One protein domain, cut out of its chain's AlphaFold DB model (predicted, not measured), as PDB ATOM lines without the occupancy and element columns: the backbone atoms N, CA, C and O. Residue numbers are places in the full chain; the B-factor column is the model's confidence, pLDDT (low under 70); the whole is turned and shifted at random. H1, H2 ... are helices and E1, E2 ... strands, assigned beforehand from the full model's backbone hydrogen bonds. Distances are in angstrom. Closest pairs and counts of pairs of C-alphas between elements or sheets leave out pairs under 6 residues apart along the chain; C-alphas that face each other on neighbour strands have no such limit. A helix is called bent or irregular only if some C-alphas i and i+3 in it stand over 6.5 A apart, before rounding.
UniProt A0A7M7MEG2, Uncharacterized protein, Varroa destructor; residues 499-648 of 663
ATOM      1  N   ILE A 499      34.693  40.104  18.636       88.44
ATOM      2  CA  ILE A 499      35.114  38.763  19.062       88.44
ATOM      3  C   ILE A 499      34.812  37.779  17.926       88.44
ATOM      4  O   ILE A 499      33.788  37.907  17.259       88.44
ATOM      5  N   TRP A 500      35.705  36.814  17.693       85.81
ATOM      6  CA  TRP A 500      35.641  35.862  16.580       85.81
ATOM      7  C   TRP A 500      35.545  34.433  17.133       85.81
ATOM      8  O   TRP A 500      36.552  33.790  17.418       85.81
ATOM      9  N   ASP A 501      34.315  33.953  17.331       70.69
ATOM     10  CA  ASP A 501      33.987  32.848  18.252       70.69
ATOM     11  C   ASP A 501      34.246  31.429  17.700       70.69
ATOM     12  O   ASP A 501      33.909  30.436  18.346       70.69
ATOM     13  N   SER A 502      34.780  31.298  16.482       58.69
ATOM     14  CA  SER A 502      34.832  30.017  15.752       58.69
ATOM     15  C   SER A 502      36.176  29.671  15.108       58.69
ATOM     16  O   SER A 502      36.247  28.698  14.365       58.69
ATOM     17  N   ALA A 503      37.227  30.452  15.353       56.09
ATOM     18  CA  ALA A 503      38.533  30.264  14.727       56.09
ATOM     19  C   ALA A 503      39.595  29.856  15.757       56.09
ATOM     20  O   ALA A 503      39.702  30.474  16.818       56.09
ATOM     21  N   SER A 504      40.400  28.833  15.447       51.38
ATOM     22  CA  SER A 504      41.478  28.407  16.346       51.38
ATOM     23  C   SER A 504      42.542  29.508  16.484       51.38
ATOM     24  O   SER A 504      42.795  30.294  15.564       51.38
ATOM     25  N   ALA A 505      43.086  29.639  17.692       47.12
ATOM     26  CA  ALA A 505      43.643  30.906  18.139       47.12
ATOM     27  C   ALA A 505      45.138  31.060  17.836       47.12
ATOM     28  O   ALA A 505      45.985  30.581  18.587       47.12
ATOM     29  N   ASN A 506      45.454  31.878  16.831       50.03
ATOM     30  CA  ASN A 506      46.715  32.622  16.778       50.03
ATOM     31  C   ASN A 506      46.425  34.130  16.913       50.03
ATOM     32  O   ASN A 506      46.748  34.955  16.060       50.03
ATOM     33  N   ALA A 507      45.742  34.488  18.009       51.53
ATOM     34  CA  ALA A 507      45.148  35.810  18.239       51.53
ATOM     35  C   ALA A 507      46.149  36.984  18.201       51.53
ATOM     36  O   ALA A 507      45.751  38.128  17.999       51.53
ATOM     37  N   THR A 508      47.446  36.712  18.359       53.16
ATOM     38  CA  THR A 508      48.538  37.690  18.250       53.16
ATOM     39  C   THR A 508      48.801  38.173  16.821       53.16
ATOM     40  O   THR A 508      49.329  39.268  16.658       53.16
ATOM     41  N   SER A 509      48.440  37.398  15.790       59.22
ATOM     42  CA  SER A 509      48.727  37.721  14.381       59.22
ATOM     43  C   SER A 509      47.509  38.170  13.574       59.22
ATOM     44  O   SER A 509      47.650  38.473  12.392       59.22
ATOM     45  N   ARG A 510      46.311  38.204  14.184       76.44
ATOM     46  CA  ARG A 510      45.021  38.468  13.507       76.44
ATOM     47  C   ARG A 510      44.711  37.499  12.349       76.44
ATOM     48  O   ARG A 510      43.876  37.789  11.487       76.44
ATOM     49  N   VAL A 511      45.371  36.341  12.343       80.69
ATOM     50  CA  VAL A 511      45.100  35.224  11.437       80.69
ATOM     51  C   VAL A 511      44.209  34.215  12.154       80.69
ATOM     52  O   VAL A 511      44.488  33.802  13.278       80.69
ATOM     53  N   TYR A 512      43.147  33.810  11.472       81.44
ATOM     54  CA  TYR A 512      42.076  32.968  11.979       81.44
ATOM     55  C   TYR A 512      41.843  31.790  11.027       81.44
ATOM     56  O   TYR A 512      41.917  31.946   9.806       81.44
ATOM     57  N   GLN A 513      41.560  30.605  11.571       81.69
ATOM     58  CA  GLN A 513      41.145  29.458  10.760       81.69
ATOM     59  C   GLN A 513      39.664  29.562  10.364       81.69
ATOM     60  O   GLN A 513      38.791  29.770  11.206       81.69
ATOM     61  N   LEU A 514      39.403  29.390   9.070       82.62
ATOM     62  CA  LEU A 514      38.094  29.290   8.439       82.62
ATOM     63  C   LEU A 514      37.406  27.984   8.887       82.62
ATOM     64  O   LEU A 514      37.952  26.908   8.631       82.62
ATOM     65  N   PRO A 515      36.218  28.039   9.523       82.00
ATOM     66  CA  PRO A 515      35.490  26.840   9.929       82.00
ATOM     67  C   PRO A 515      35.152  25.926   8.737       82.00
ATOM     68  O   PRO A 515      34.779  26.441   7.681       82.00
ATOM     69  N   PRO A 516      35.174  24.584   8.891       79.75
ATOM     70  CA  PRO A 516      34.851  23.650   7.806       79.75
ATOM     71  C   PRO A 516      33.438  23.783   7.212       79.75
ATOM     72  O   PRO A 516      33.193  23.294   6.115       79.75
ATOM     73  N   ASP A 517      32.503  24.425   7.920       81.94
ATOM     74  CA  ASP A 517      31.147  24.705   7.433       81.94
ATOM     75  C   ASP A 517      30.982  26.118   6.834       81.94
ATOM     76  O   ASP A 517      29.863  26.510   6.494       81.94
ATOM     77  N   GLY A 518      32.076  26.884   6.736       81.31
ATOM     78  CA  GLY A 518      32.127  28.248   6.207       81.31
ATOM     79  C   GLY A 518      31.493  29.324   7.097       81.31
ATOM     80  O   GLY A 518      31.411  30.474   6.663       81.31
ATOM     81  N   LYS A 519      31.021  28.997   8.313       86.62
ATOM     82  CA  LYS A 519      30.254  29.924   9.167       86.62
ATOM     83  C   LYS A 519      31.117  30.533  10.266       86.62
ATOM     84  O   LYS A 519      31.202  30.012  11.378       86.62
ATOM     85  N   VAL A 520      31.704  31.690   9.978       86.19
ATOM     86  CA  VAL A 520      32.383  32.496  10.996       86.19
ATOM     87  C   VAL A 520      31.339  33.165  11.888       86.19
ATOM     88  O   VAL A 520      30.503  33.930  11.407       86.19
ATOM     89  N   ARG A 521      31.395  32.894  13.196       87.88
ATOM     90  CA  ARG A 521      30.631  33.646  14.203       87.88
ATOM     91  C   ARG A 521      31.446  34.850  14.655       87.88
ATOM     92  O   ARG A 521      32.630  34.710  14.959       87.88
ATOM     93  N   VAL A 522      30.808  36.013  14.682       89.69
ATOM     94  CA  VAL A 522      31.446  37.278  15.042       89.69
ATOM     95  C   VAL A 522      30.513  38.115  15.912       89.69
ATOM     96  O   VAL A 522      29.361  38.350  15.553       89.69
ATOM     97  N   SER A 523      31.008  38.554  17.066       90.50
ATOM     98  CA  SER A 523      30.205  39.176  18.122       90.50
ATOM     99  C   SER A 523      30.701  40.588  18.433       90.50
ATOM    100  O   SER A 523      31.849  40.771  18.846       90.50
ATOM    101  N   ASN A 524      29.838  41.595  18.257       92.50
ATOM    102  CA  ASN A 524      30.137  42.971  18.653       92.50
ATOM    103  C   ASN A 524      29.778  43.182  20.131       92.50
ATOM    104  O   ASN A 524      28.610  43.347  20.478       92.50
ATOM    105  N   VAL A 525      30.791  43.205  20.999       89.00
ATOM    106  CA  VAL A 525      30.642  43.551  22.429       89.00
ATOM    107  C   VAL A 525      30.984  45.018  22.731       89.00
ATOM    108  O   VAL A 525      31.080  45.409  23.894       89.00
ATOM    109  N   GLY A 526      31.198  45.830  21.692       87.88
ATOM    110  CA  GLY A 526      31.325  47.279  21.793       87.88
ATOM    111  C   GLY A 526      29.992  47.970  22.086       87.88
ATOM    112  O   GLY A 526      28.923  47.358  22.109       87.88
ATOM    113  N   ARG A 527      30.064  49.282  22.309       88.44
ATOM    114  CA  ARG A 527      28.912  50.179  22.491       88.44
ATOM    115  C   ARG A 527      28.475  50.836  21.183       88.44
ATOM    116  O   ARG A 527      27.385  51.392  21.137       88.44
ATOM    117  N   CYS A 528      29.315  50.804  20.149       89.75
ATOM    118  CA  CYS A 528      29.011  51.349  18.828       89.75
ATOM    119  C   CYS A 528      28.884  50.246  17.774       89.75
ATOM    120  O   CYS A 528      29.547  49.210  17.849       89.75
ATOM    121  N   ALA A 529      28.038  50.481  16.771       91.50
ATOM    122  CA  ALA A 529      27.914  49.599  15.621       91.50
ATOM    123  C   ALA A 529      29.224  49.538  14.813       91.50
ATOM    124  O   ALA A 529      29.941  50.535  14.657       91.50
ATOM    125  N   VAL A 530      29.532  48.345  14.306       92.69
ATOM    126  CA  VAL A 530      30.761  48.047  13.564       92.69
ATOM    127  C   VAL A 530      30.389  47.548  12.174       92.69
ATOM    128  O   VAL A 530      29.643  46.580  12.043       92.69
ATOM    129  N   PHE A 531      30.918  48.191  11.135       92.50
ATOM    130  CA  PHE A 531      30.795  47.696   9.767       92.50
ATOM    131  C   PHE A 531      31.872  46.644   9.473       92.50
ATOM    132  O   PHE A 531      32.954  46.693  10.054       92.50
ATOM    133  N   VAL A 532      31.594  45.729   8.547       91.62
ATOM    134  CA  VAL A 532      32.471  44.634   8.116       91.62
ATOM    135  C   VAL A 532      32.408  44.493   6.593       91.62
ATOM    136  O   VAL A 532      31.323  44.481   6.023       91.62
ATOM    137  N   VAL A 533      33.557  44.353   5.935       90.06
ATOM    138  CA  VAL A 533      33.721  44.173   4.483       90.06
ATOM    139  C   VAL A 533      34.603  42.950   4.223       90.06
ATOM    140  O   VAL A 533      35.624  42.767   4.885       90.06
ATOM    141  N   ILE A 534      34.222  42.118   3.252       87.56
ATOM    142  CA  ILE A 534      34.959  40.916   2.834       87.56
ATOM    143  C   ILE A 534      35.560  41.204   1.453       87.56
ATOM    144  O   ILE A 534      34.830  41.262   0.469       87.56
ATOM    145  N   SER A 535      36.880  41.392   1.357       75.19
ATOM    146  CA  SER A 535      37.518  41.887   0.119       75.19
ATOM    147  C   SER A 535      37.425  40.919  -1.064       75.19
ATOM    148  O   SER A 535      37.501  41.325  -2.218       75.19
ATOM    149  N   ASN A 536      37.310  39.620  -0.774       69.69
ATOM    150  CA  ASN A 536      37.449  38.544  -1.754       69.69
ATOM    151  C   ASN A 536      36.100  38.014  -2.271       69.69
ATOM    152  O   ASN A 536      36.079  36.975  -2.933       69.69
ATOM    153  N   GLU A 537      34.975  38.671  -1.982       63.09
ATOM    154  CA  GLU A 537      33.649  38.289  -2.486       63.09
ATOM    155  C   GLU A 537      33.023  39.451  -3.286       63.09
ATOM    156  O   GLU A 537      33.401  40.611  -3.133       63.09
ATOM    157  N   ALA A 538      32.170  39.134  -4.265       52.97
ATOM    158  CA  ALA A 538      31.878  40.039  -5.380       52.97
ATOM    159  C   ALA A 538      30.856  41.139  -5.029       52.97
ATOM    160  O   ALA A 538      29.664  40.977  -5.279       52.97
ATOM    161  N   CYS A 539      31.361  42.263  -4.508       45.53
ATOM    162  CA  CYS A 539      30.721  43.580  -4.307       45.53
ATOM    163  C   CYS A 539      29.463  43.670  -3.418       45.53
ATOM    164  O   CYS A 539      29.208  44.739  -2.872       45.53
ATOM    165  N   ASP A 540      28.707  42.594  -3.220       52.09
ATOM    166  CA  ASP A 540      27.555  42.558  -2.319       52.09
ATOM    167  C   ASP A 540      27.958  42.174  -0.883       52.09
ATOM    168  O   ASP A 540      28.750  41.257  -0.669       52.09
ATOM    169  N   ARG A 541      27.291  42.792   0.106       63.44
ATOM    170  CA  ARG A 541      27.352  42.475   1.556       63.44
ATOM    171  C   ARG A 541      28.622  42.909   2.298       63.44
ATOM    172  O   ARG A 541      29.175  42.157   3.104       63.44
ATOM    173  N   GLY A 542      28.956  44.193   2.192       78.94
ATOM    174  CA  GLY A 542      29.349  44.888   3.419       78.94
ATOM    175  C   GLY A 542      28.203  44.800   4.443       78.94
ATOM    176  O   GLY A 542      27.032  44.933   4.081       78.94
ATOM    177  N   ARG A 543      28.524  44.481   5.699       87.19
ATOM    178  CA  ARG A 543      27.563  44.160   6.766       87.19
ATOM    179  C   ARG A 543      27.748  45.081   7.969       87.19
ATOM    180  O   ARG A 543      28.862  45.534   8.211       87.19
ATOM    181  N   ILE A 544      26.698  45.323   8.751       90.44
ATOM    182  CA  ILE A 544      26.781  46.081  10.005       90.44
ATOM    183  C   ILE A 544      26.368  45.196  11.179       90.44
ATOM    184  O   ILE A 544      25.325  44.552  11.175       90.44
ATOM    185  N   ILE A 545      27.222  45.153  12.198       90.62
ATOM    186  CA  ILE A 545      27.005  44.413  13.435       90.62
ATOM    187  C   ILE A 545      26.722  45.440  14.530       90.62
ATOM    188  O   ILE A 545      27.630  46.121  15.018       90.62
ATOM    189  N   ALA A 546      25.449  45.576  14.895       90.81
ATOM    190  CA  ALA A 546      25.005  46.482  15.951       90.81
ATOM    191  C   ALA A 546      25.552  46.067  17.343       90.81
ATOM    192  O   ALA A 546      25.956  44.912  17.526       90.81
ATOM    193  N   PRO A 547      25.581  46.978  18.336       90.56
ATOM    194  CA  PRO A 547      26.044  46.676  19.692       90.56
ATOM    195  C   PRO A 547      25.317  45.475  20.311       90.56
ATOM    196  O   PRO A 547      24.091  45.394  20.277       90.56
ATOM    197  N   GLY A 548      26.072  44.540  20.891       89.31
ATOM    198  CA  GLY A 548      25.540  43.331  21.525       89.31
ATOM    199  C   GLY A 548      25.078  42.228  20.563       89.31
ATOM    200  O   GLY A 548      24.568  41.210  21.029       89.31
ATOM    201  N   VAL A 549      25.238  42.391  19.243       90.69
ATOM    202  CA  VAL A 549      24.796  41.402  18.247       90.69
ATOM    203  C   VAL A 549      25.918  40.425  17.882       90.69
ATOM    204  O   VAL A 549      27.036  40.825  17.547       90.69
ATOM    205  N   THR A 550      25.588  39.130  17.867       90.81
ATOM    206  CA  THR A 550      26.376  38.087  17.194       90.81
ATOM    207  C   THR A 550      25.848  37.880  15.779       90.81
ATOM    208  O   THR A 550      24.719  37.426  15.585       90.81
ATOM    209  N   ALA A 551      26.674  38.183  14.782       89.06
ATOM    210  CA  ALA A 551      26.408  37.895  13.381       89.06
ATOM    211  C   ALA A 551      27.089  36.587  12.943       89.06
ATOM    212  O   ALA A 551      28.070  36.124  13.531       89.06
ATOM    213  N   ILE A 552      26.571  36.002  11.862       88.50
ATOM    214  CA  ILE A 552      27.244  34.938  11.110       88.50
ATOM    215  C   ILE A 552      27.680  35.531   9.773       88.50
ATOM    216  O   ILE A 552      26.858  36.114   9.057       88.50
ATOM    217  N   LEU A 553      28.961  35.371   9.449       87.44
ATOM    218  CA  LEU A 553      29.512  35.591   8.117       87.44
ATOM    219  C   LEU A 553      29.670  34.229   7.442       87.44
ATOM    220  O   LEU A 553      30.173  33.281   8.047       87.44
ATOM    221  N   PHE A 554      29.234  34.139   6.190       86.00
ATOM    222  CA  PHE A 554      29.404  32.955   5.356       86.00
ATOM    223  C   PHE A 554      30.569  33.232   4.414       86.00
ATOM    224  O   PHE A 554      30.511  34.207   3.675       86.00
ATOM    225  N   LEU A 555      31.612  32.407   4.466       84.31
ATOM    226  CA  LEU A 555      32.827  32.571   3.667       84.31
ATOM    227  C   LEU A 555      33.071  31.294   2.868       84.31
ATOM    228  O   LEU A 555      33.164  30.210   3.446       84.31
ATOM    229  N   GLN A 556      33.191  31.411   1.546       78.31
ATOM    230  CA  GLN A 556      33.414  30.240   0.680       78.31
ATOM    231  C   GLN A 556      34.898  29.886   0.501       78.31
ATOM    232  O   GLN A 556      35.226  28.811   0.001       78.31
ATOM    233  N   ARG A 557      35.802  30.802   0.862       83.69
ATOM    234  CA  ARG A 557      37.248  30.698   0.632       83.69
ATOM    235  C   ARG A 557      38.049  31.516   1.651       83.69
ATOM    236  O   ARG A 557      37.460  32.350   2.342       83.69
ATOM    237  N   PRO A 558      39.382  31.328   1.727       84.19
ATOM    238  CA  PRO A 558      40.273  32.248   2.421       84.19
ATOM    239  C   PRO A 558      40.048  33.700   1.988       84.19
ATOM    240  O   PRO A 558      40.077  34.031   0.798       84.19
ATOM    241  N   SER A 559      39.820  34.556   2.979       85.19
ATOM    242  CA  SER A 559      39.311  35.912   2.795       85.19
ATOM    243  C   SER A 559      39.941  36.867   3.795       85.19
ATOM    244  O   SER A 559      40.070  36.562   4.982       85.19
ATOM    245  N   ARG A 560      40.307  38.051   3.310       86.62
ATOM    246  CA  ARG A 560      40.671  39.199   4.135       86.62
ATOM    247  C   ARG A 560      39.386  39.938   4.505       86.62
ATOM    248  O   ARG A 560      38.493  40.099   3.669       86.62
ATOM    249  N   ILE A 561      39.267  40.319   5.773       88.94
ATOM    250  CA  ILE A 561      38.078  40.982   6.315       88.94
ATOM    251  C   ILE A 561      38.518  42.271   7.000       88.94
ATOM    252  O   ILE A 561      39.427  42.266   7.829       88.94
ATOM    253  N   ILE A 562      37.861  43.364   6.629       91.62
ATOM    254  CA  ILE A 562      38.146  44.729   7.069       91.62
ATOM    255  C   ILE A 562      36.939  45.207   7.874       91.62
ATOM    256  O   ILE A 562      35.805  45.005   7.445       91.62
ATOM    257  N   TYR A 563      37.147  45.820   9.035       92.94
ATOM    258  CA  TYR A 563      36.053  46.301   9.881       92.94
ATOM    259  C   TYR A 563      36.382  47.613  10.594       92.94
ATOM    260  O   TYR A 563      37.539  47.956  10.814       92.94
ATOM    261  N   GLY A 564      35.360  48.374  10.976       93.81
ATOM    262  CA  GLY A 564      35.547  49.668  11.632       93.81
ATOM    263  C   GLY A 564      34.253  50.241  12.200       93.81
ATOM    264  O   GLY A 564      33.188  49.644  12.075       93.81
ATOM    265  N   LEU A 565      34.326  51.406  12.845       92.75
ATOM    266  CA  LEU A 565      33.138  52.055  13.414       92.75
ATOM    267  C   LEU A 565      32.194  52.537  12.303       92.75
ATOM    268  O   LEU A 565      32.614  53.275  11.410       92.75
ATOM    269  N   GLU A 566      30.914  52.168  12.388       91.75
ATOM    270  CA  GLU A 566      29.895  52.527  11.391       91.75
ATOM    271  C   GLU A 566      29.762  54.054  11.257       91.75
ATOM    272  O   GLU A 566      29.914  54.604  10.170       91.75
ATOM    273  N   CYS A 567      29.624  54.760  12.383       89.38
ATOM    274  CA  CYS A 567      29.493  56.219  12.428       89.38
ATOM    275  C   CYS A 567      30.708  56.978  11.862       89.38
ATOM    276  O   CYS A 567      30.567  58.102  11.379       89.38
ATOM    277  N   TRP A 568      31.902  56.371  11.889       92.19
ATOM    278  CA  TRP A 568      33.107  56.944  11.284       92.19
ATOM    279  C   TRP A 568      33.066  56.797   9.761       92.19
ATOM    280  O   TRP A 568      33.249  57.781   9.047       92.19
ATOM    281  N   ARG A 569      32.710  55.603   9.268       92.38
ATOM    282  CA  ARG A 569      32.496  55.332   7.841       92.38
ATOM    283  C   ARG A 569      31.447  56.266   7.246       92.38
ATOM    284  O   ARG A 569      31.706  56.877   6.214       92.38
ATOM    285  N   SER A 570      30.309  56.432   7.915       89.75
ATOM    286  CA  SER A 570      29.200  57.268   7.444       89.75
ATOM    287  C   SER A 570      29.571  58.753   7.384       89.75
ATOM    288  O   SER A 570      29.261  59.418   6.395       89.75
ATOM    289  N   LEU A 571      30.330  59.269   8.364       90.44
ATOM    290  CA  LEU A 571      30.878  60.632   8.310       90.44
ATOM    291  C   LEU A 571      31.828  60.823   7.115       90.44
ATOM    292  O   LEU A 571      31.728  61.832   6.413       90.44
ATOM    293  N   VAL A 572      32.742  59.877   6.884       92.31
ATOM    294  CA  VAL A 572      33.702  59.948   5.770       92.31
ATOM    295  C   VAL A 572      32.957  59.886   4.442       92.31
ATOM    296  O   VAL A 572      33.098  60.811   3.652       92.31
ATOM    297  N   ARG A 573      32.082  58.890   4.259       90.50
ATOM    298  CA  ARG A 573      31.189  58.711   3.102       90.50
ATOM    299  C   ARG A 573      30.423  59.990   2.757       90.50
ATOM    300  O   ARG A 573      30.434  60.429   1.611       90.50
ATOM    301  N   TYR A 574      29.814  60.631   3.756       88.56
ATOM    302  CA  TYR A 574      29.087  61.890   3.579       88.56
ATOM    303  C   TYR A 574      29.993  63.057   3.152       88.56
ATOM    304  O   TYR A 574      29.580  63.898   2.353       88.56
ATOM    305  N   ARG A 575      31.227  63.133   3.669       86.12
ATOM    306  CA  ARG A 575      32.157  64.224   3.341       86.12
ATOM    307  C   ARG A 575      32.929  64.013   2.040       86.12
ATOM    308  O   ARG A 575      33.214  65.006   1.381       86.12
ATOM    309  N   THR A 576      33.234  62.779   1.647       86.62
ATOM    310  CA  THR A 576      33.967  62.465   0.408       86.62
ATOM    311  C   THR A 576      33.072  62.394  -0.829       86.62
ATOM    312  O   THR A 576      33.582  62.585  -1.930       86.62
ATOM    313  N   ALA A 577      31.755  62.195  -0.677       85.81
ATOM    314  CA  ALA A 577      30.805  62.079  -1.789       85.81
ATOM    315  C   ALA A 577      30.931  63.151  -2.904       85.81
ATOM    316  O   ALA A 577      30.905  62.756  -4.070       85.81
ATOM    317  N   PRO A 578      31.138  64.461  -2.631       81.44
ATOM    318  CA  PRO A 578      31.295  65.475  -3.686       81.44
ATOM    319  C   PRO A 578      32.560  65.325  -4.549       81.44
ATOM    320  O   PRO A 578      32.670  65.972  -5.586       81.44
ATOM    321  N   TYR A 579      33.517  64.503  -4.112       81.69
ATOM    322  CA  TYR A 579      34.820  64.278  -4.743       81.69
ATOM    323  C   TYR A 579      35.113  62.782  -4.967       81.69
ATOM    324  O   TYR A 579      36.266  62.401  -5.176       81.69
ATOM    325  N   TYR A 580      34.080  61.931  -4.911       83.88
ATOM    326  CA  TYR A 580      34.213  60.472  -4.891       83.88
ATOM    327  C   TYR A 580      35.042  59.923  -6.065       83.88
ATOM    328  O   TYR A 580      35.959  59.142  -5.837       83.88
ATOM    329  N   GLU A 581      34.786  60.377  -7.297       82.69
ATOM    330  CA  GLU A 581      35.495  59.913  -8.503       82.69
ATOM    331  C   GLU A 581      36.998  60.237  -8.456       82.69
ATOM    332  O   GLU A 581      37.830  59.377  -8.738       82.69
ATOM    333  N   GLY A 582      37.360  61.454  -8.036       80.94
ATOM    334  CA  GLY A 582      38.760  61.866  -7.902       80.94
ATOM    335  C   GLY A 582      39.482  61.135  -6.768       80.94
ATOM    336  O   GLY A 582      40.638  60.750  -6.924       80.94
ATOM    337  N   ILE A 583      38.797  60.886  -5.646       82.62
ATOM    338  CA  ILE A 583      39.346  60.084  -4.545       82.62
ATOM    339  C   ILE A 583      39.503  58.622  -4.989       82.62
ATOM    340  O   ILE A 583      40.523  58.013  -4.692       82.62
ATOM    341  N   GLN A 584      38.561  58.061  -5.753       86.38
ATOM    342  CA  GLN A 584      38.706  56.718  -6.319       86.38
ATOM    343  C   GLN A 584      39.880  56.638  -7.305       86.38
ATOM    344  O   GLN A 584      40.616  55.659  -7.254       86.38
ATOM    345  N   ALA A 585      40.103  57.655  -8.143       82.81
ATOM    346  CA  ALA A 585      41.237  57.699  -9.067       82.81
ATOM    347  C   ALA A 585      42.597  57.783  -8.345       82.81
ATOM    348  O   ALA A 585      43.502  57.018  -8.668       82.81
ATOM    349  N   GLU A 586      42.730  58.659  -7.339       87.00
ATOM    350  CA  GLU A 586      43.933  58.750  -6.496       87.00
ATOM    351  C   GLU A 586      44.217  57.424  -5.780       87.00
ATOM    352  O   GLU A 586      45.310  56.875  -5.904       87.00
ATOM    353  N   ILE A 587      43.224  56.872  -5.076       87.56
ATOM    354  CA  ILE A 587      43.383  55.645  -4.283       87.56
ATOM    355  C   ILE A 587      43.620  54.414  -5.174       87.56
ATOM    356  O   ILE A 587      44.377  53.532  -4.786       87.56
ATOM    357  N   ALA A 588      43.063  54.363  -6.389       82.12
ATOM    358  CA  ALA A 588      43.360  53.309  -7.367       82.12
ATOM    359  C   ALA A 588      44.741  53.452  -8.046       82.12
ATOM    360  O   ALA A 588      45.156  52.546  -8.768       82.12
ATOM    361  N   SER A 589      45.447  54.572  -7.840       77.25
ATOM    362  CA  SER A 589      46.846  54.747  -8.260       77.25
ATOM    363  C   SER A 589      47.860  54.346  -7.177       77.25
ATOM    364  O   SER A 589      49.051  54.213  -7.466       77.25
ATOM    365  N   GLU A 590      47.401  54.134  -5.941       84.81
ATOM    366  CA  GLU A 590      48.205  53.589  -4.848       84.81
ATOM    367  C   GLU A 590      48.215  52.050  -4.918       84.81
ATOM    368  O   GLU A 590      47.184  51.425  -5.160       84.81
ATOM    369  N   ASP A 591      49.374  51.423  -4.677       79.88
ATOM    370  CA  ASP A 591      49.530  49.957  -4.634       79.88
ATOM    371  C   ASP A 591      48.961  49.392  -3.318       79.88
ATOM    372  O   ASP A 591      49.682  49.005  -2.393       79.88
ATOM    373  N   LEU A 592      47.634  49.466  -3.189       81.50
ATOM    374  CA  LEU A 592      46.890  49.102  -1.990       81.50
ATOM    375  C   LEU A 592      46.310  47.685  -2.092       81.50
ATOM    376  O   LEU A 592      45.726  47.312  -3.110       81.50
ATOM    377  N   PRO A 593      46.386  46.886  -1.014       79.75
ATOM    378  CA  PRO A 593      45.752  45.577  -0.981       79.75
ATOM    379  C   PRO A 593      44.214  45.695  -0.972       79.75
ATOM    380  O   PRO A 593      43.639  46.456  -0.189       79.75
ATOM    381  N   LEU A 594      43.574  44.858  -1.796       81.62
ATOM    382  CA  LEU A 594      42.134  44.796  -2.096       81.62
ATOM    383  C   LEU A 594      41.201  44.928  -0.876       81.62
ATOM    384  O   LEU A 594      41.379  44.247   0.142       81.62
ATOM    385  N   GLY A 595      40.149  45.735  -1.023       80.81
ATOM    386  CA  GLY A 595      39.111  46.020  -0.027       80.81
ATOM    387  C   GLY A 595      39.223  47.400   0.637       80.81
ATOM    388  O   GLY A 595      38.378  47.738   1.464       80.81
ATOM    389  N   PHE A 596      40.246  48.186   0.294       87.12
ATOM    390  CA  PHE A 596      40.511  49.532   0.828       87.12
ATOM    391  C   PHE A 596      40.022  50.657  -0.101       87.12
ATOM    392  O   PHE A 596      39.935  51.821   0.294       87.12
ATOM    393  N   GLU A 597      39.660  50.313  -1.333       87.44
ATOM    394  CA  GLU A 597      39.172  51.215  -2.365       87.44
ATOM    395  C   GLU A 597      37.777  51.779  -2.009       87.44
ATOM    396  O   GLU A 597      36.960  51.067  -1.406       87.44
ATOM    397  N   PRO A 598      37.438  53.024  -2.413       88.06
ATOM    398  CA  PRO A 598      36.166  53.659  -2.045       88.06
ATOM    399  C   PRO A 598      34.923  52.841  -2.413       88.06
ATOM    400  O   PRO A 598      33.949  52.849  -1.663       88.06
ATOM    401  N   GLN A 599      34.988  52.071  -3.502       85.56
ATOM    402  CA  GLN A 599      33.914  51.185  -3.968       85.56
ATOM    403  C   GLN A 599      33.517  50.086  -2.964       85.56
ATOM    404  O   GLN A 599      32.399  49.587  -3.030       85.56
ATOM    405  N   TYR A 600      34.405  49.716  -2.032       86.06
ATOM    406  CA  TYR A 600      34.121  48.734  -0.981       86.06
ATOM    407  C   TYR A 600      33.741  49.403   0.340       86.06
ATOM    408  O   TYR A 600      32.774  49.010   0.990       86.06
ATOM    409  N   LEU A 601      34.496  50.427   0.748       88.31
ATOM    410  CA  LEU A 601      34.318  51.047   2.061       88.31
ATOM    411  C   LEU A 601      33.157  52.061   2.101       88.31
ATOM    412  O   LEU A 601      32.509  52.211   3.139       88.31
ATOM    413  N   MET A 602      32.859  52.741   0.989       86.06
ATOM    414  CA  MET A 602      31.858  53.821   0.901       86.06
ATOM    415  C   MET A 602      30.528  53.388   0.245       86.06
ATOM    416  O   MET A 602      29.674  54.240  -0.004       86.06
ATOM    417  N   ALA A 603      30.332  52.094  -0.032       82.19
ATOM    418  CA  ALA A 603      29.083  51.548  -0.577       82.19
ATOM    419  C   ALA A 603      27.912  51.599   0.431       82.19
ATOM    420  O   ALA A 603      28.134  51.699   1.637       82.19
ATOM    421  N   ASP A 604      26.666  51.516  -0.042       79.31
ATOM    422  CA  ASP A 604      25.487  51.342   0.823       79.31
ATOM    423  C   ASP A 604      25.448  49.933   1.429       79.31
ATOM    424  O   ASP A 604      25.575  48.941   0.709       79.31
ATOM    425  N   PHE A 605      25.225  49.826   2.741       82.38
ATOM    426  CA  PHE A 605      25.008  48.545   3.421       82.38
ATOM    427  C   PHE A 605      23.540  48.408   3.856       82.38
ATOM    428  O   PHE A 605      22.957  49.314   4.443       82.38
ATOM    429  N   TYR A 606      22.938  47.241   3.601       67.75
ATOM    430  CA  TYR A 606      21.503  46.986   3.833       67.75
ATOM    431  C   TYR A 606      21.069  47.082   5.311       67.75
ATOM    432  O   TYR A 606      19.887  47.229   5.606       67.75
ATOM    433  N   GLU A 607      22.023  46.996   6.241       73.19
ATOM    434  CA  GLU A 607      21.812  47.070   7.692       73.19
ATOM    435  C   GLU A 607      22.296  48.421   8.285       73.19
ATOM    436  O   GLU A 607      22.639  48.477   9.465       73.19
ATOM    437  N   GLU A 608      22.365  49.503   7.486       73.69
ATOM    438  CA  GLU A 608      22.711  50.859   7.969       73.69
ATOM    439  C   GLU A 608      21.738  51.358   9.052       73.69
ATOM    440  O   GLU A 608      20.515  51.289   8.904       73.69
ATOM    441  N   SER A 609      22.293  51.839  10.168       64.56
ATOM    442  CA  SER A 609      21.534  52.169  11.379       64.56
ATOM    443  C   SER A 609      21.101  53.640  11.428       64.56
ATOM    444  O   SER A 609      21.735  54.517  10.844       64.56
ATOM    445  N   GLU A 610      20.063  53.975  12.205       59.47
ATOM    446  CA  GLU A 610      19.733  55.391  12.462       59.47
ATOM    447  C   GLU A 610      20.832  56.113  13.275       59.47
ATOM    448  O   GLU A 610      20.924  57.341  13.244       59.47
ATOM    449  N   GLU A 611      21.734  55.378  13.940       56.66
ATOM    450  CA  GLU A 611      22.934  55.954  14.566       56.66
ATOM    451  C   GLU A 611      24.015  56.368  13.544       56.66
ATOM    452  O   GLU A 611      24.923  57.125  13.893       56.66
ATOM    453  N   SER A 612      23.898  55.948  12.276       57.06
ATOM    454  CA  SER A 612      24.722  56.432  11.158       57.06
ATOM    455  C   SER A 612      24.297  57.800  10.612       57.06
ATOM    456  O   SER A 612      24.989  58.335   9.743       57.06
ATOM    457  N   ILE A 613      23.199  58.400  11.097       64.94
ATOM    458  CA  ILE A 613      22.778  59.743  10.669       64.94
ATOM    459  C   ILE A 613      23.863  60.759  11.050       64.94
ATOM    460  O   ILE A 613      24.027  61.147  12.208       64.94
ATOM    461  N   VAL A 614      24.608  61.204  10.038       67.88
ATOM    462  CA  VAL A 614      25.717  62.144  10.189       67.88
ATOM    463  C   VAL A 614      25.194  63.493  10.682       67.88
ATOM    464  O   VAL A 614      24.454  64.183   9.976       67.88
ATOM    465  N   ASP A 615      25.626  63.907  11.877       71.81
ATOM    466  CA  ASP A 615      25.421  65.274  12.360       71.81
ATOM    467  C   ASP A 615      26.141  66.244  11.410       71.81
ATOM    468  O   ASP A 615      27.372  66.336  11.376       71.81
ATOM    469  N   LYS A 616      25.351  66.985  10.629       70.88
ATOM    470  CA  LYS A 616      25.850  67.948   9.643       70.88
ATOM    471  C   LYS A 616      26.701  69.041  10.290       70.88
ATOM    472  O   LYS A 616      27.696  69.443   9.703       70.88
ATOM    473  N   ILE A 617      26.407  69.435  11.532       67.00
ATOM    474  CA  ILE A 617      27.170  70.449  12.275       67.00
ATOM    475  C   ILE A 617      28.569  69.923  12.641       67.00
ATOM    476  O   ILE A 617      29.523  70.698  12.710       67.00
ATOM    477  N   ILE A 618      28.709  68.612  12.861       67.62
ATOM    478  CA  ILE A 618      30.002  67.936  13.057       67.62
ATOM    479  C   ILE A 618      30.735  67.805  11.711       67.62
ATOM    480  O   ILE A 618      31.928  68.098  11.623       67.62
ATOM    481  N   ALA A 619      30.015  67.427  10.654       72.56
ATOM    482  CA  ALA A 619      30.561  67.194   9.321       72.56
ATOM    483  C   ALA A 619      31.089  68.478   8.641       72.56
ATOM    484  O   ALA A 619      32.195  68.487   8.096       72.56
ATOM    485  N   GLU A 620      30.349  69.585   8.745       69.75
ATOM    486  CA  GLU A 620      30.687  70.915   8.209       69.75
ATOM    487  C   GLU A 620      31.947  71.534   8.844       69.75
ATOM    488  O   GLU A 620      32.503  72.497   8.314       69.75
ATOM    489  N   LYS A 621      32.455  70.993   9.964       70.44
ATOM    490  CA  LYS A 621      33.732  71.448  10.544       70.44
ATOM    491  C   LYS A 621      34.963  70.926   9.805       70.44
ATOM    492  O   LYS A 621      36.039  71.492  10.030       70.44
ATOM    493  N   ILE A 622      34.811  69.933   8.924       76.44
ATOM    494  CA  ILE A 622      35.856  69.431   8.020       76.44
ATOM    495  C   ILE A 622      35.756  70.188   6.682       76.44
ATOM    496  O   ILE A 622      34.700  70.115   6.045       76.44
ATOM    497  N   PRO A 623      36.812  70.897   6.232       74.81
ATOM    498  CA  PRO A 623      36.815  71.653   4.981       74.81
ATOM    499  C   PRO A 623      36.367  70.874   3.750       74.81
ATOM    500  O   PRO A 623      36.582  69.672   3.630       74.81
ATOM    501  N   ASP A 624      35.769  71.614   2.823       71.94
ATOM    502  CA  ASP A 624      35.336  71.124   1.520       71.94
ATOM    503  C   ASP A 624      36.429  71.413   0.478       71.94
ATOM    504  O   ASP A 624      36.340  72.351  -0.315       71.94
ATOM    505  N   ASP A 625      37.542  70.685   0.572       79.50
ATOM    506  CA  ASP A 625      38.600  70.635  -0.441       79.50
ATOM    507  C   ASP A 625      39.118  69.216  -0.635       79.50
ATOM    508  O   ASP A 625      39.155  68.418   0.301       79.50
ATOM    509  N   PHE A 626      39.531  68.940  -1.871       77.06
ATOM    510  CA  PHE A 626      40.029  67.644  -2.302       77.06
ATOM    511  C   PHE A 626      41.154  67.131  -1.398       77.06
ATOM    512  O   PHE A 626      41.016  66.057  -0.825       77.06
ATOM    513  N   ASP A 627      42.203  67.925  -1.171       79.00
ATOM    514  CA  ASP A 627      43.362  67.553  -0.350       79.00
ATOM    515  C   ASP A 627      42.963  67.119   1.069       79.00
ATOM    516  O   ASP A 627      43.429  66.089   1.566       79.00
ATOM    517  N   THR A 628      42.085  67.877   1.739       79.69
ATOM    518  CA  THR A 628      41.621  67.553   3.095       79.69
ATOM    519  C   THR A 628      40.683  66.345   3.111       79.69
ATOM    520  O   THR A 628      40.729  65.574   4.068       79.69
ATOM    521  N   LEU A 629      39.873  66.133   2.072       85.75
ATOM    522  CA  LEU A 629      38.940  65.001   1.973       85.75
ATOM    523  C   LEU A 629      39.621  63.696   1.523       85.75
ATOM    524  O   LEU A 629      39.276  62.619   2.003       85.75
ATOM    525  N   LEU A 630      40.659  63.786   0.698       85.75
ATOM    526  CA  LEU A 630      41.570  62.692   0.381       85.75
ATOM    527  C   LEU A 630      42.431  62.332   1.604       85.75
ATOM    528  O   LEU A 630      42.590  61.157   1.923       85.75
ATOM    529  N   SER A 631      42.900  63.332   2.361       86.50
ATOM    530  CA  SER A 631      43.543  63.116   3.669       86.50
ATOM    531  C   SER A 631      42.586  62.473   4.680       86.50
ATOM    532  O   SER A 631      42.999  61.606   5.444       86.50
ATOM    533  N   LEU A 632      41.304  62.861   4.679       91.75
ATOM    534  CA  LEU A 632      40.254  62.247   5.498       91.75
ATOM    535  C   LEU A 632      40.051  60.770   5.128       91.75
ATOM    536  O   LEU A 632      39.926  59.938   6.022       91.75
ATOM    537  N   TYR A 633      40.064  60.439   3.833       94.25
ATOM    538  CA  TYR A 633      39.941  59.061   3.359       94.25
ATOM    539  C   TYR A 633      41.184  58.213   3.677       94.25
ATOM    540  O   TYR A 633      41.056  57.117   4.218       94.25
ATOM    541  N   ARG A 634      42.397  58.733   3.440       93.25
ATOM    542  CA  ARG A 634      43.658  58.068   3.829       93.25
ATOM    543  C   ARG A 634      43.742  57.857   5.352       93.25
ATOM    544  O   ARG A 634      44.179  56.797   5.796       93.25
ATOM    545  N   LEU A 635      43.243  58.802   6.158       94.12
ATOM    546  CA  LEU A 635      43.094  58.632   7.610       94.12
ATOM    547  C   LEU A 635      42.039  57.571   7.965       94.12
ATOM    548  O   LEU A 635      42.252  56.778   8.872       94.12
ATOM    549  N   PHE A 636      40.909  57.520   7.259       95.06
ATOM    550  CA  PHE A 636      39.911  56.469   7.458       95.06
ATOM    551  C   PHE A 636      40.516  55.077   7.216       95.06
ATOM    552  O   PHE A 636      40.434  54.217   8.094       95.06
ATOM    553  N   MET A 637      41.230  54.893   6.101       93.31
ATOM    554  CA  MET A 637      41.969  53.662   5.794       93.31
ATOM    555  C   MET A 637      42.977  53.269   6.885       93.31
ATOM    556  O   MET A 637      43.085  52.093   7.210       93.31
ATOM    557  N   SER A 638      43.682  54.215   7.515       90.56
ATOM    558  CA  SER A 638      44.633  53.894   8.596       90.56
ATOM    559  C   SER A 638      43.982  53.547   9.945       90.56
ATOM    560  O   SER A 638      44.685  53.271  10.917       90.56
ATOM    561  N   THR A 639      42.645  53.559  10.025       91.62
ATOM    562  CA  THR A 639      41.875  53.368  11.270       91.62
ATOM    563  C   THR A 639      40.859  52.226  11.223       91.62
ATOM    564  O   THR A 639      40.201  51.960  12.234       91.62
ATOM    565  N   VAL A 640      40.737  51.540  10.082       92.12
ATOM    566  CA  VAL A 640      40.023  50.260   9.992       92.12
ATOM    567  C   VAL A 640      40.922  49.126  10.479       92.12
ATOM    568  O   VAL A 640      42.141  49.160  10.328       92.12
ATOM    569  N   GLU A 641      40.311  48.114  11.080       91.25
ATOM    570  CA  GLU A 641      40.993  46.922  11.565       91.25
ATOM    571  C   GLU A 641      40.879  45.793  10.537       91.25
ATOM    572  O   GLU A 641      39.843  45.593   9.905       91.25
ATOM    573  N   GLU A 642      41.956  45.029  10.387       89.62
ATOM    574  CA  GLU A 642      42.091  43.976   9.381       89.62
ATOM    575  C   GLU A 642      42.349  42.615  10.033       89.62
ATOM    576  O   GLU A 642      43.155  42.512  10.963       89.62
ATOM    577  N   ILE A 643      41.705  41.566   9.512       88.00
ATOM    578  CA  ILE A 643      41.964  40.167   9.867       88.00
ATOM    579  C   ILE A 643      42.043  39.274   8.619       88.00
ATOM    580  O   ILE A 643      41.500  39.596   7.559       88.00
ATOM    581  N   HIS A 644      42.669  38.106   8.766       87.25
ATOM    582  CA  HIS A 644      42.813  37.116   7.697       87.25
ATOM    583  C   HIS A 644      42.174  35.780   8.078       87.25
ATOM    584  O   HIS A 644      42.636  35.119   9.006       87.25
ATOM    585  N   MET A 645      41.179  35.337   7.310       85.94
ATOM    586  CA  MET A 645      40.654  33.971   7.366       85.94
ATOM    587  C   MET A 645      41.449  33.088   6.399       85.94
ATOM    588  O   MET A 645      41.421  33.310   5.188       85.94
ATOM    589  N   LYS A 646      42.157  32.086   6.924       84.56
ATOM    590  CA  LYS A 646      42.871  31.057   6.150       84.56
ATOM    591  C   LYS A 646      42.169  29.711   6.299       84.56
ATOM    592  O   LYS A 646      41.515  29.479   7.307       84.56
ATOM    593  N   ASN A 647      42.345  28.798   5.344       78.38
ATOM    594  CA  ASN A 647      41.960  27.398   5.553       78.38
ATOM    595  C   ASN A 647      42.642  26.845   6.816       78.38
ATOM    596  O   ASN A 647      43.744  27.282   7.158       78.38
ATOM    597  N   CYS A 648      42.039  25.845   7.461       66.00
ATOM    598  CA  CYS A 648      42.814  24.976   8.339       66.00
ATOM    599  C   CYS A 648      43.967  24.373   7.527       66.00
ATOM    600  O   CYS A 648      43.736  23.727   6.501       66.00
TER     601      CYS A 648
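Overview. This is residues 499 to 648 of the 663 residues of an uncharacterized protein of Varroa destructor (UniProt A0A7M7MEG2). A curled five-strand sheet and a two-strand sheet, E2 and E5, make a loose, only partly closed barrel at one end of the domain, open between E1 and E2. At the other end the kinked helix H1 and the straight helix H4 pack on each other, with short H2 between H1 and the sheet and short H3 at the far tip. The 150 printed residues include seven named strands and four named helices, in the order E1 E2 E3 E4 E5 E6 H1 H2 H3 H4 E7, and the class is mixed, helices and strands. The larger sheet, order E1 E7 E6 E3 E4, is mixed; E2 and E5 are antiparallel. The whole is compact, with a radius of gyration of the C-alphas of 15.9 A and spans of 47 by 34 by 28 A.

Along the chain. In the larger sheet, E1 is residues 511 to 513, from C-alpha 511 at (45.100, 35.224, 11.437), E7 641 to 646, 16.9 A long, E6 559 to 565, 20.3 A, E3 530 to 534, 13.6 A, and E4 543 to 545. E7 ends with C-alpha 646 at (42.871, 31.057, 6.150). E2 is residues 519 to 523, 12.9 A, and E5 550 to 554, 13.3 A. H1 is residues 566 to 587, 20.9 A, H2 598 to 601, H3 616 to 619 and H4 626 to 637, 16.3 A. H1 is irregular, with C-alphas 578 and 581 8.5 A apart and a kink of 106 degrees near residue 579.

Arrangement. The larger sheet is strongly twisted. E6 is antiparallel to E7, with N 563 and O 641 2.8 A apart, and to E3, with N 533 and O 562 2.8 A apart. E1 is parallel to E7, with N 512 and O 644 at 2.8 A. E3 and E4 form a hairpin, with N 532 and O 543 at 2.8 A. In the other sheet, N 551 and O 522 are 2.8 A apart. The closest C-alphas of E4 and E5, Ile 545 and Ala 551, are 6.5 A apart. H1 only grazes the larger sheet, with residues 566 to 570, and H2 with residues 600 to 601. H1, the hub, touches H4 at Thr 576 and Leu 629, C-alphas 5.8 A apart, at a steep tilt of 58 degrees, opposite ways. It touches H2 at Gln 584 and Pro 598, 5.8 A between C-alphas. H1, with residues 571 to 575 alone, only just touches H3, with 3 pairs of C-alphas within 8 A, the closest Leu 571 and Ala 619 at 6.6 A. Every O i to N i+4 pair is within hydrogen-bond range in H4, and 14 of 18 in H1; H2 and H3 are too short for such a pair.

Size, cuts and confidence. The C-alphas farthest apart, Ile 617 and Cys 648, are 48.2 A apart. The printed part has no cut. The link from H2 to H3, 14 residues, is long. Mean pLDDT of the printed part is 81.1; 25 residues are under 70, among them 502 to 509, 536 to 541 and 609 to 614.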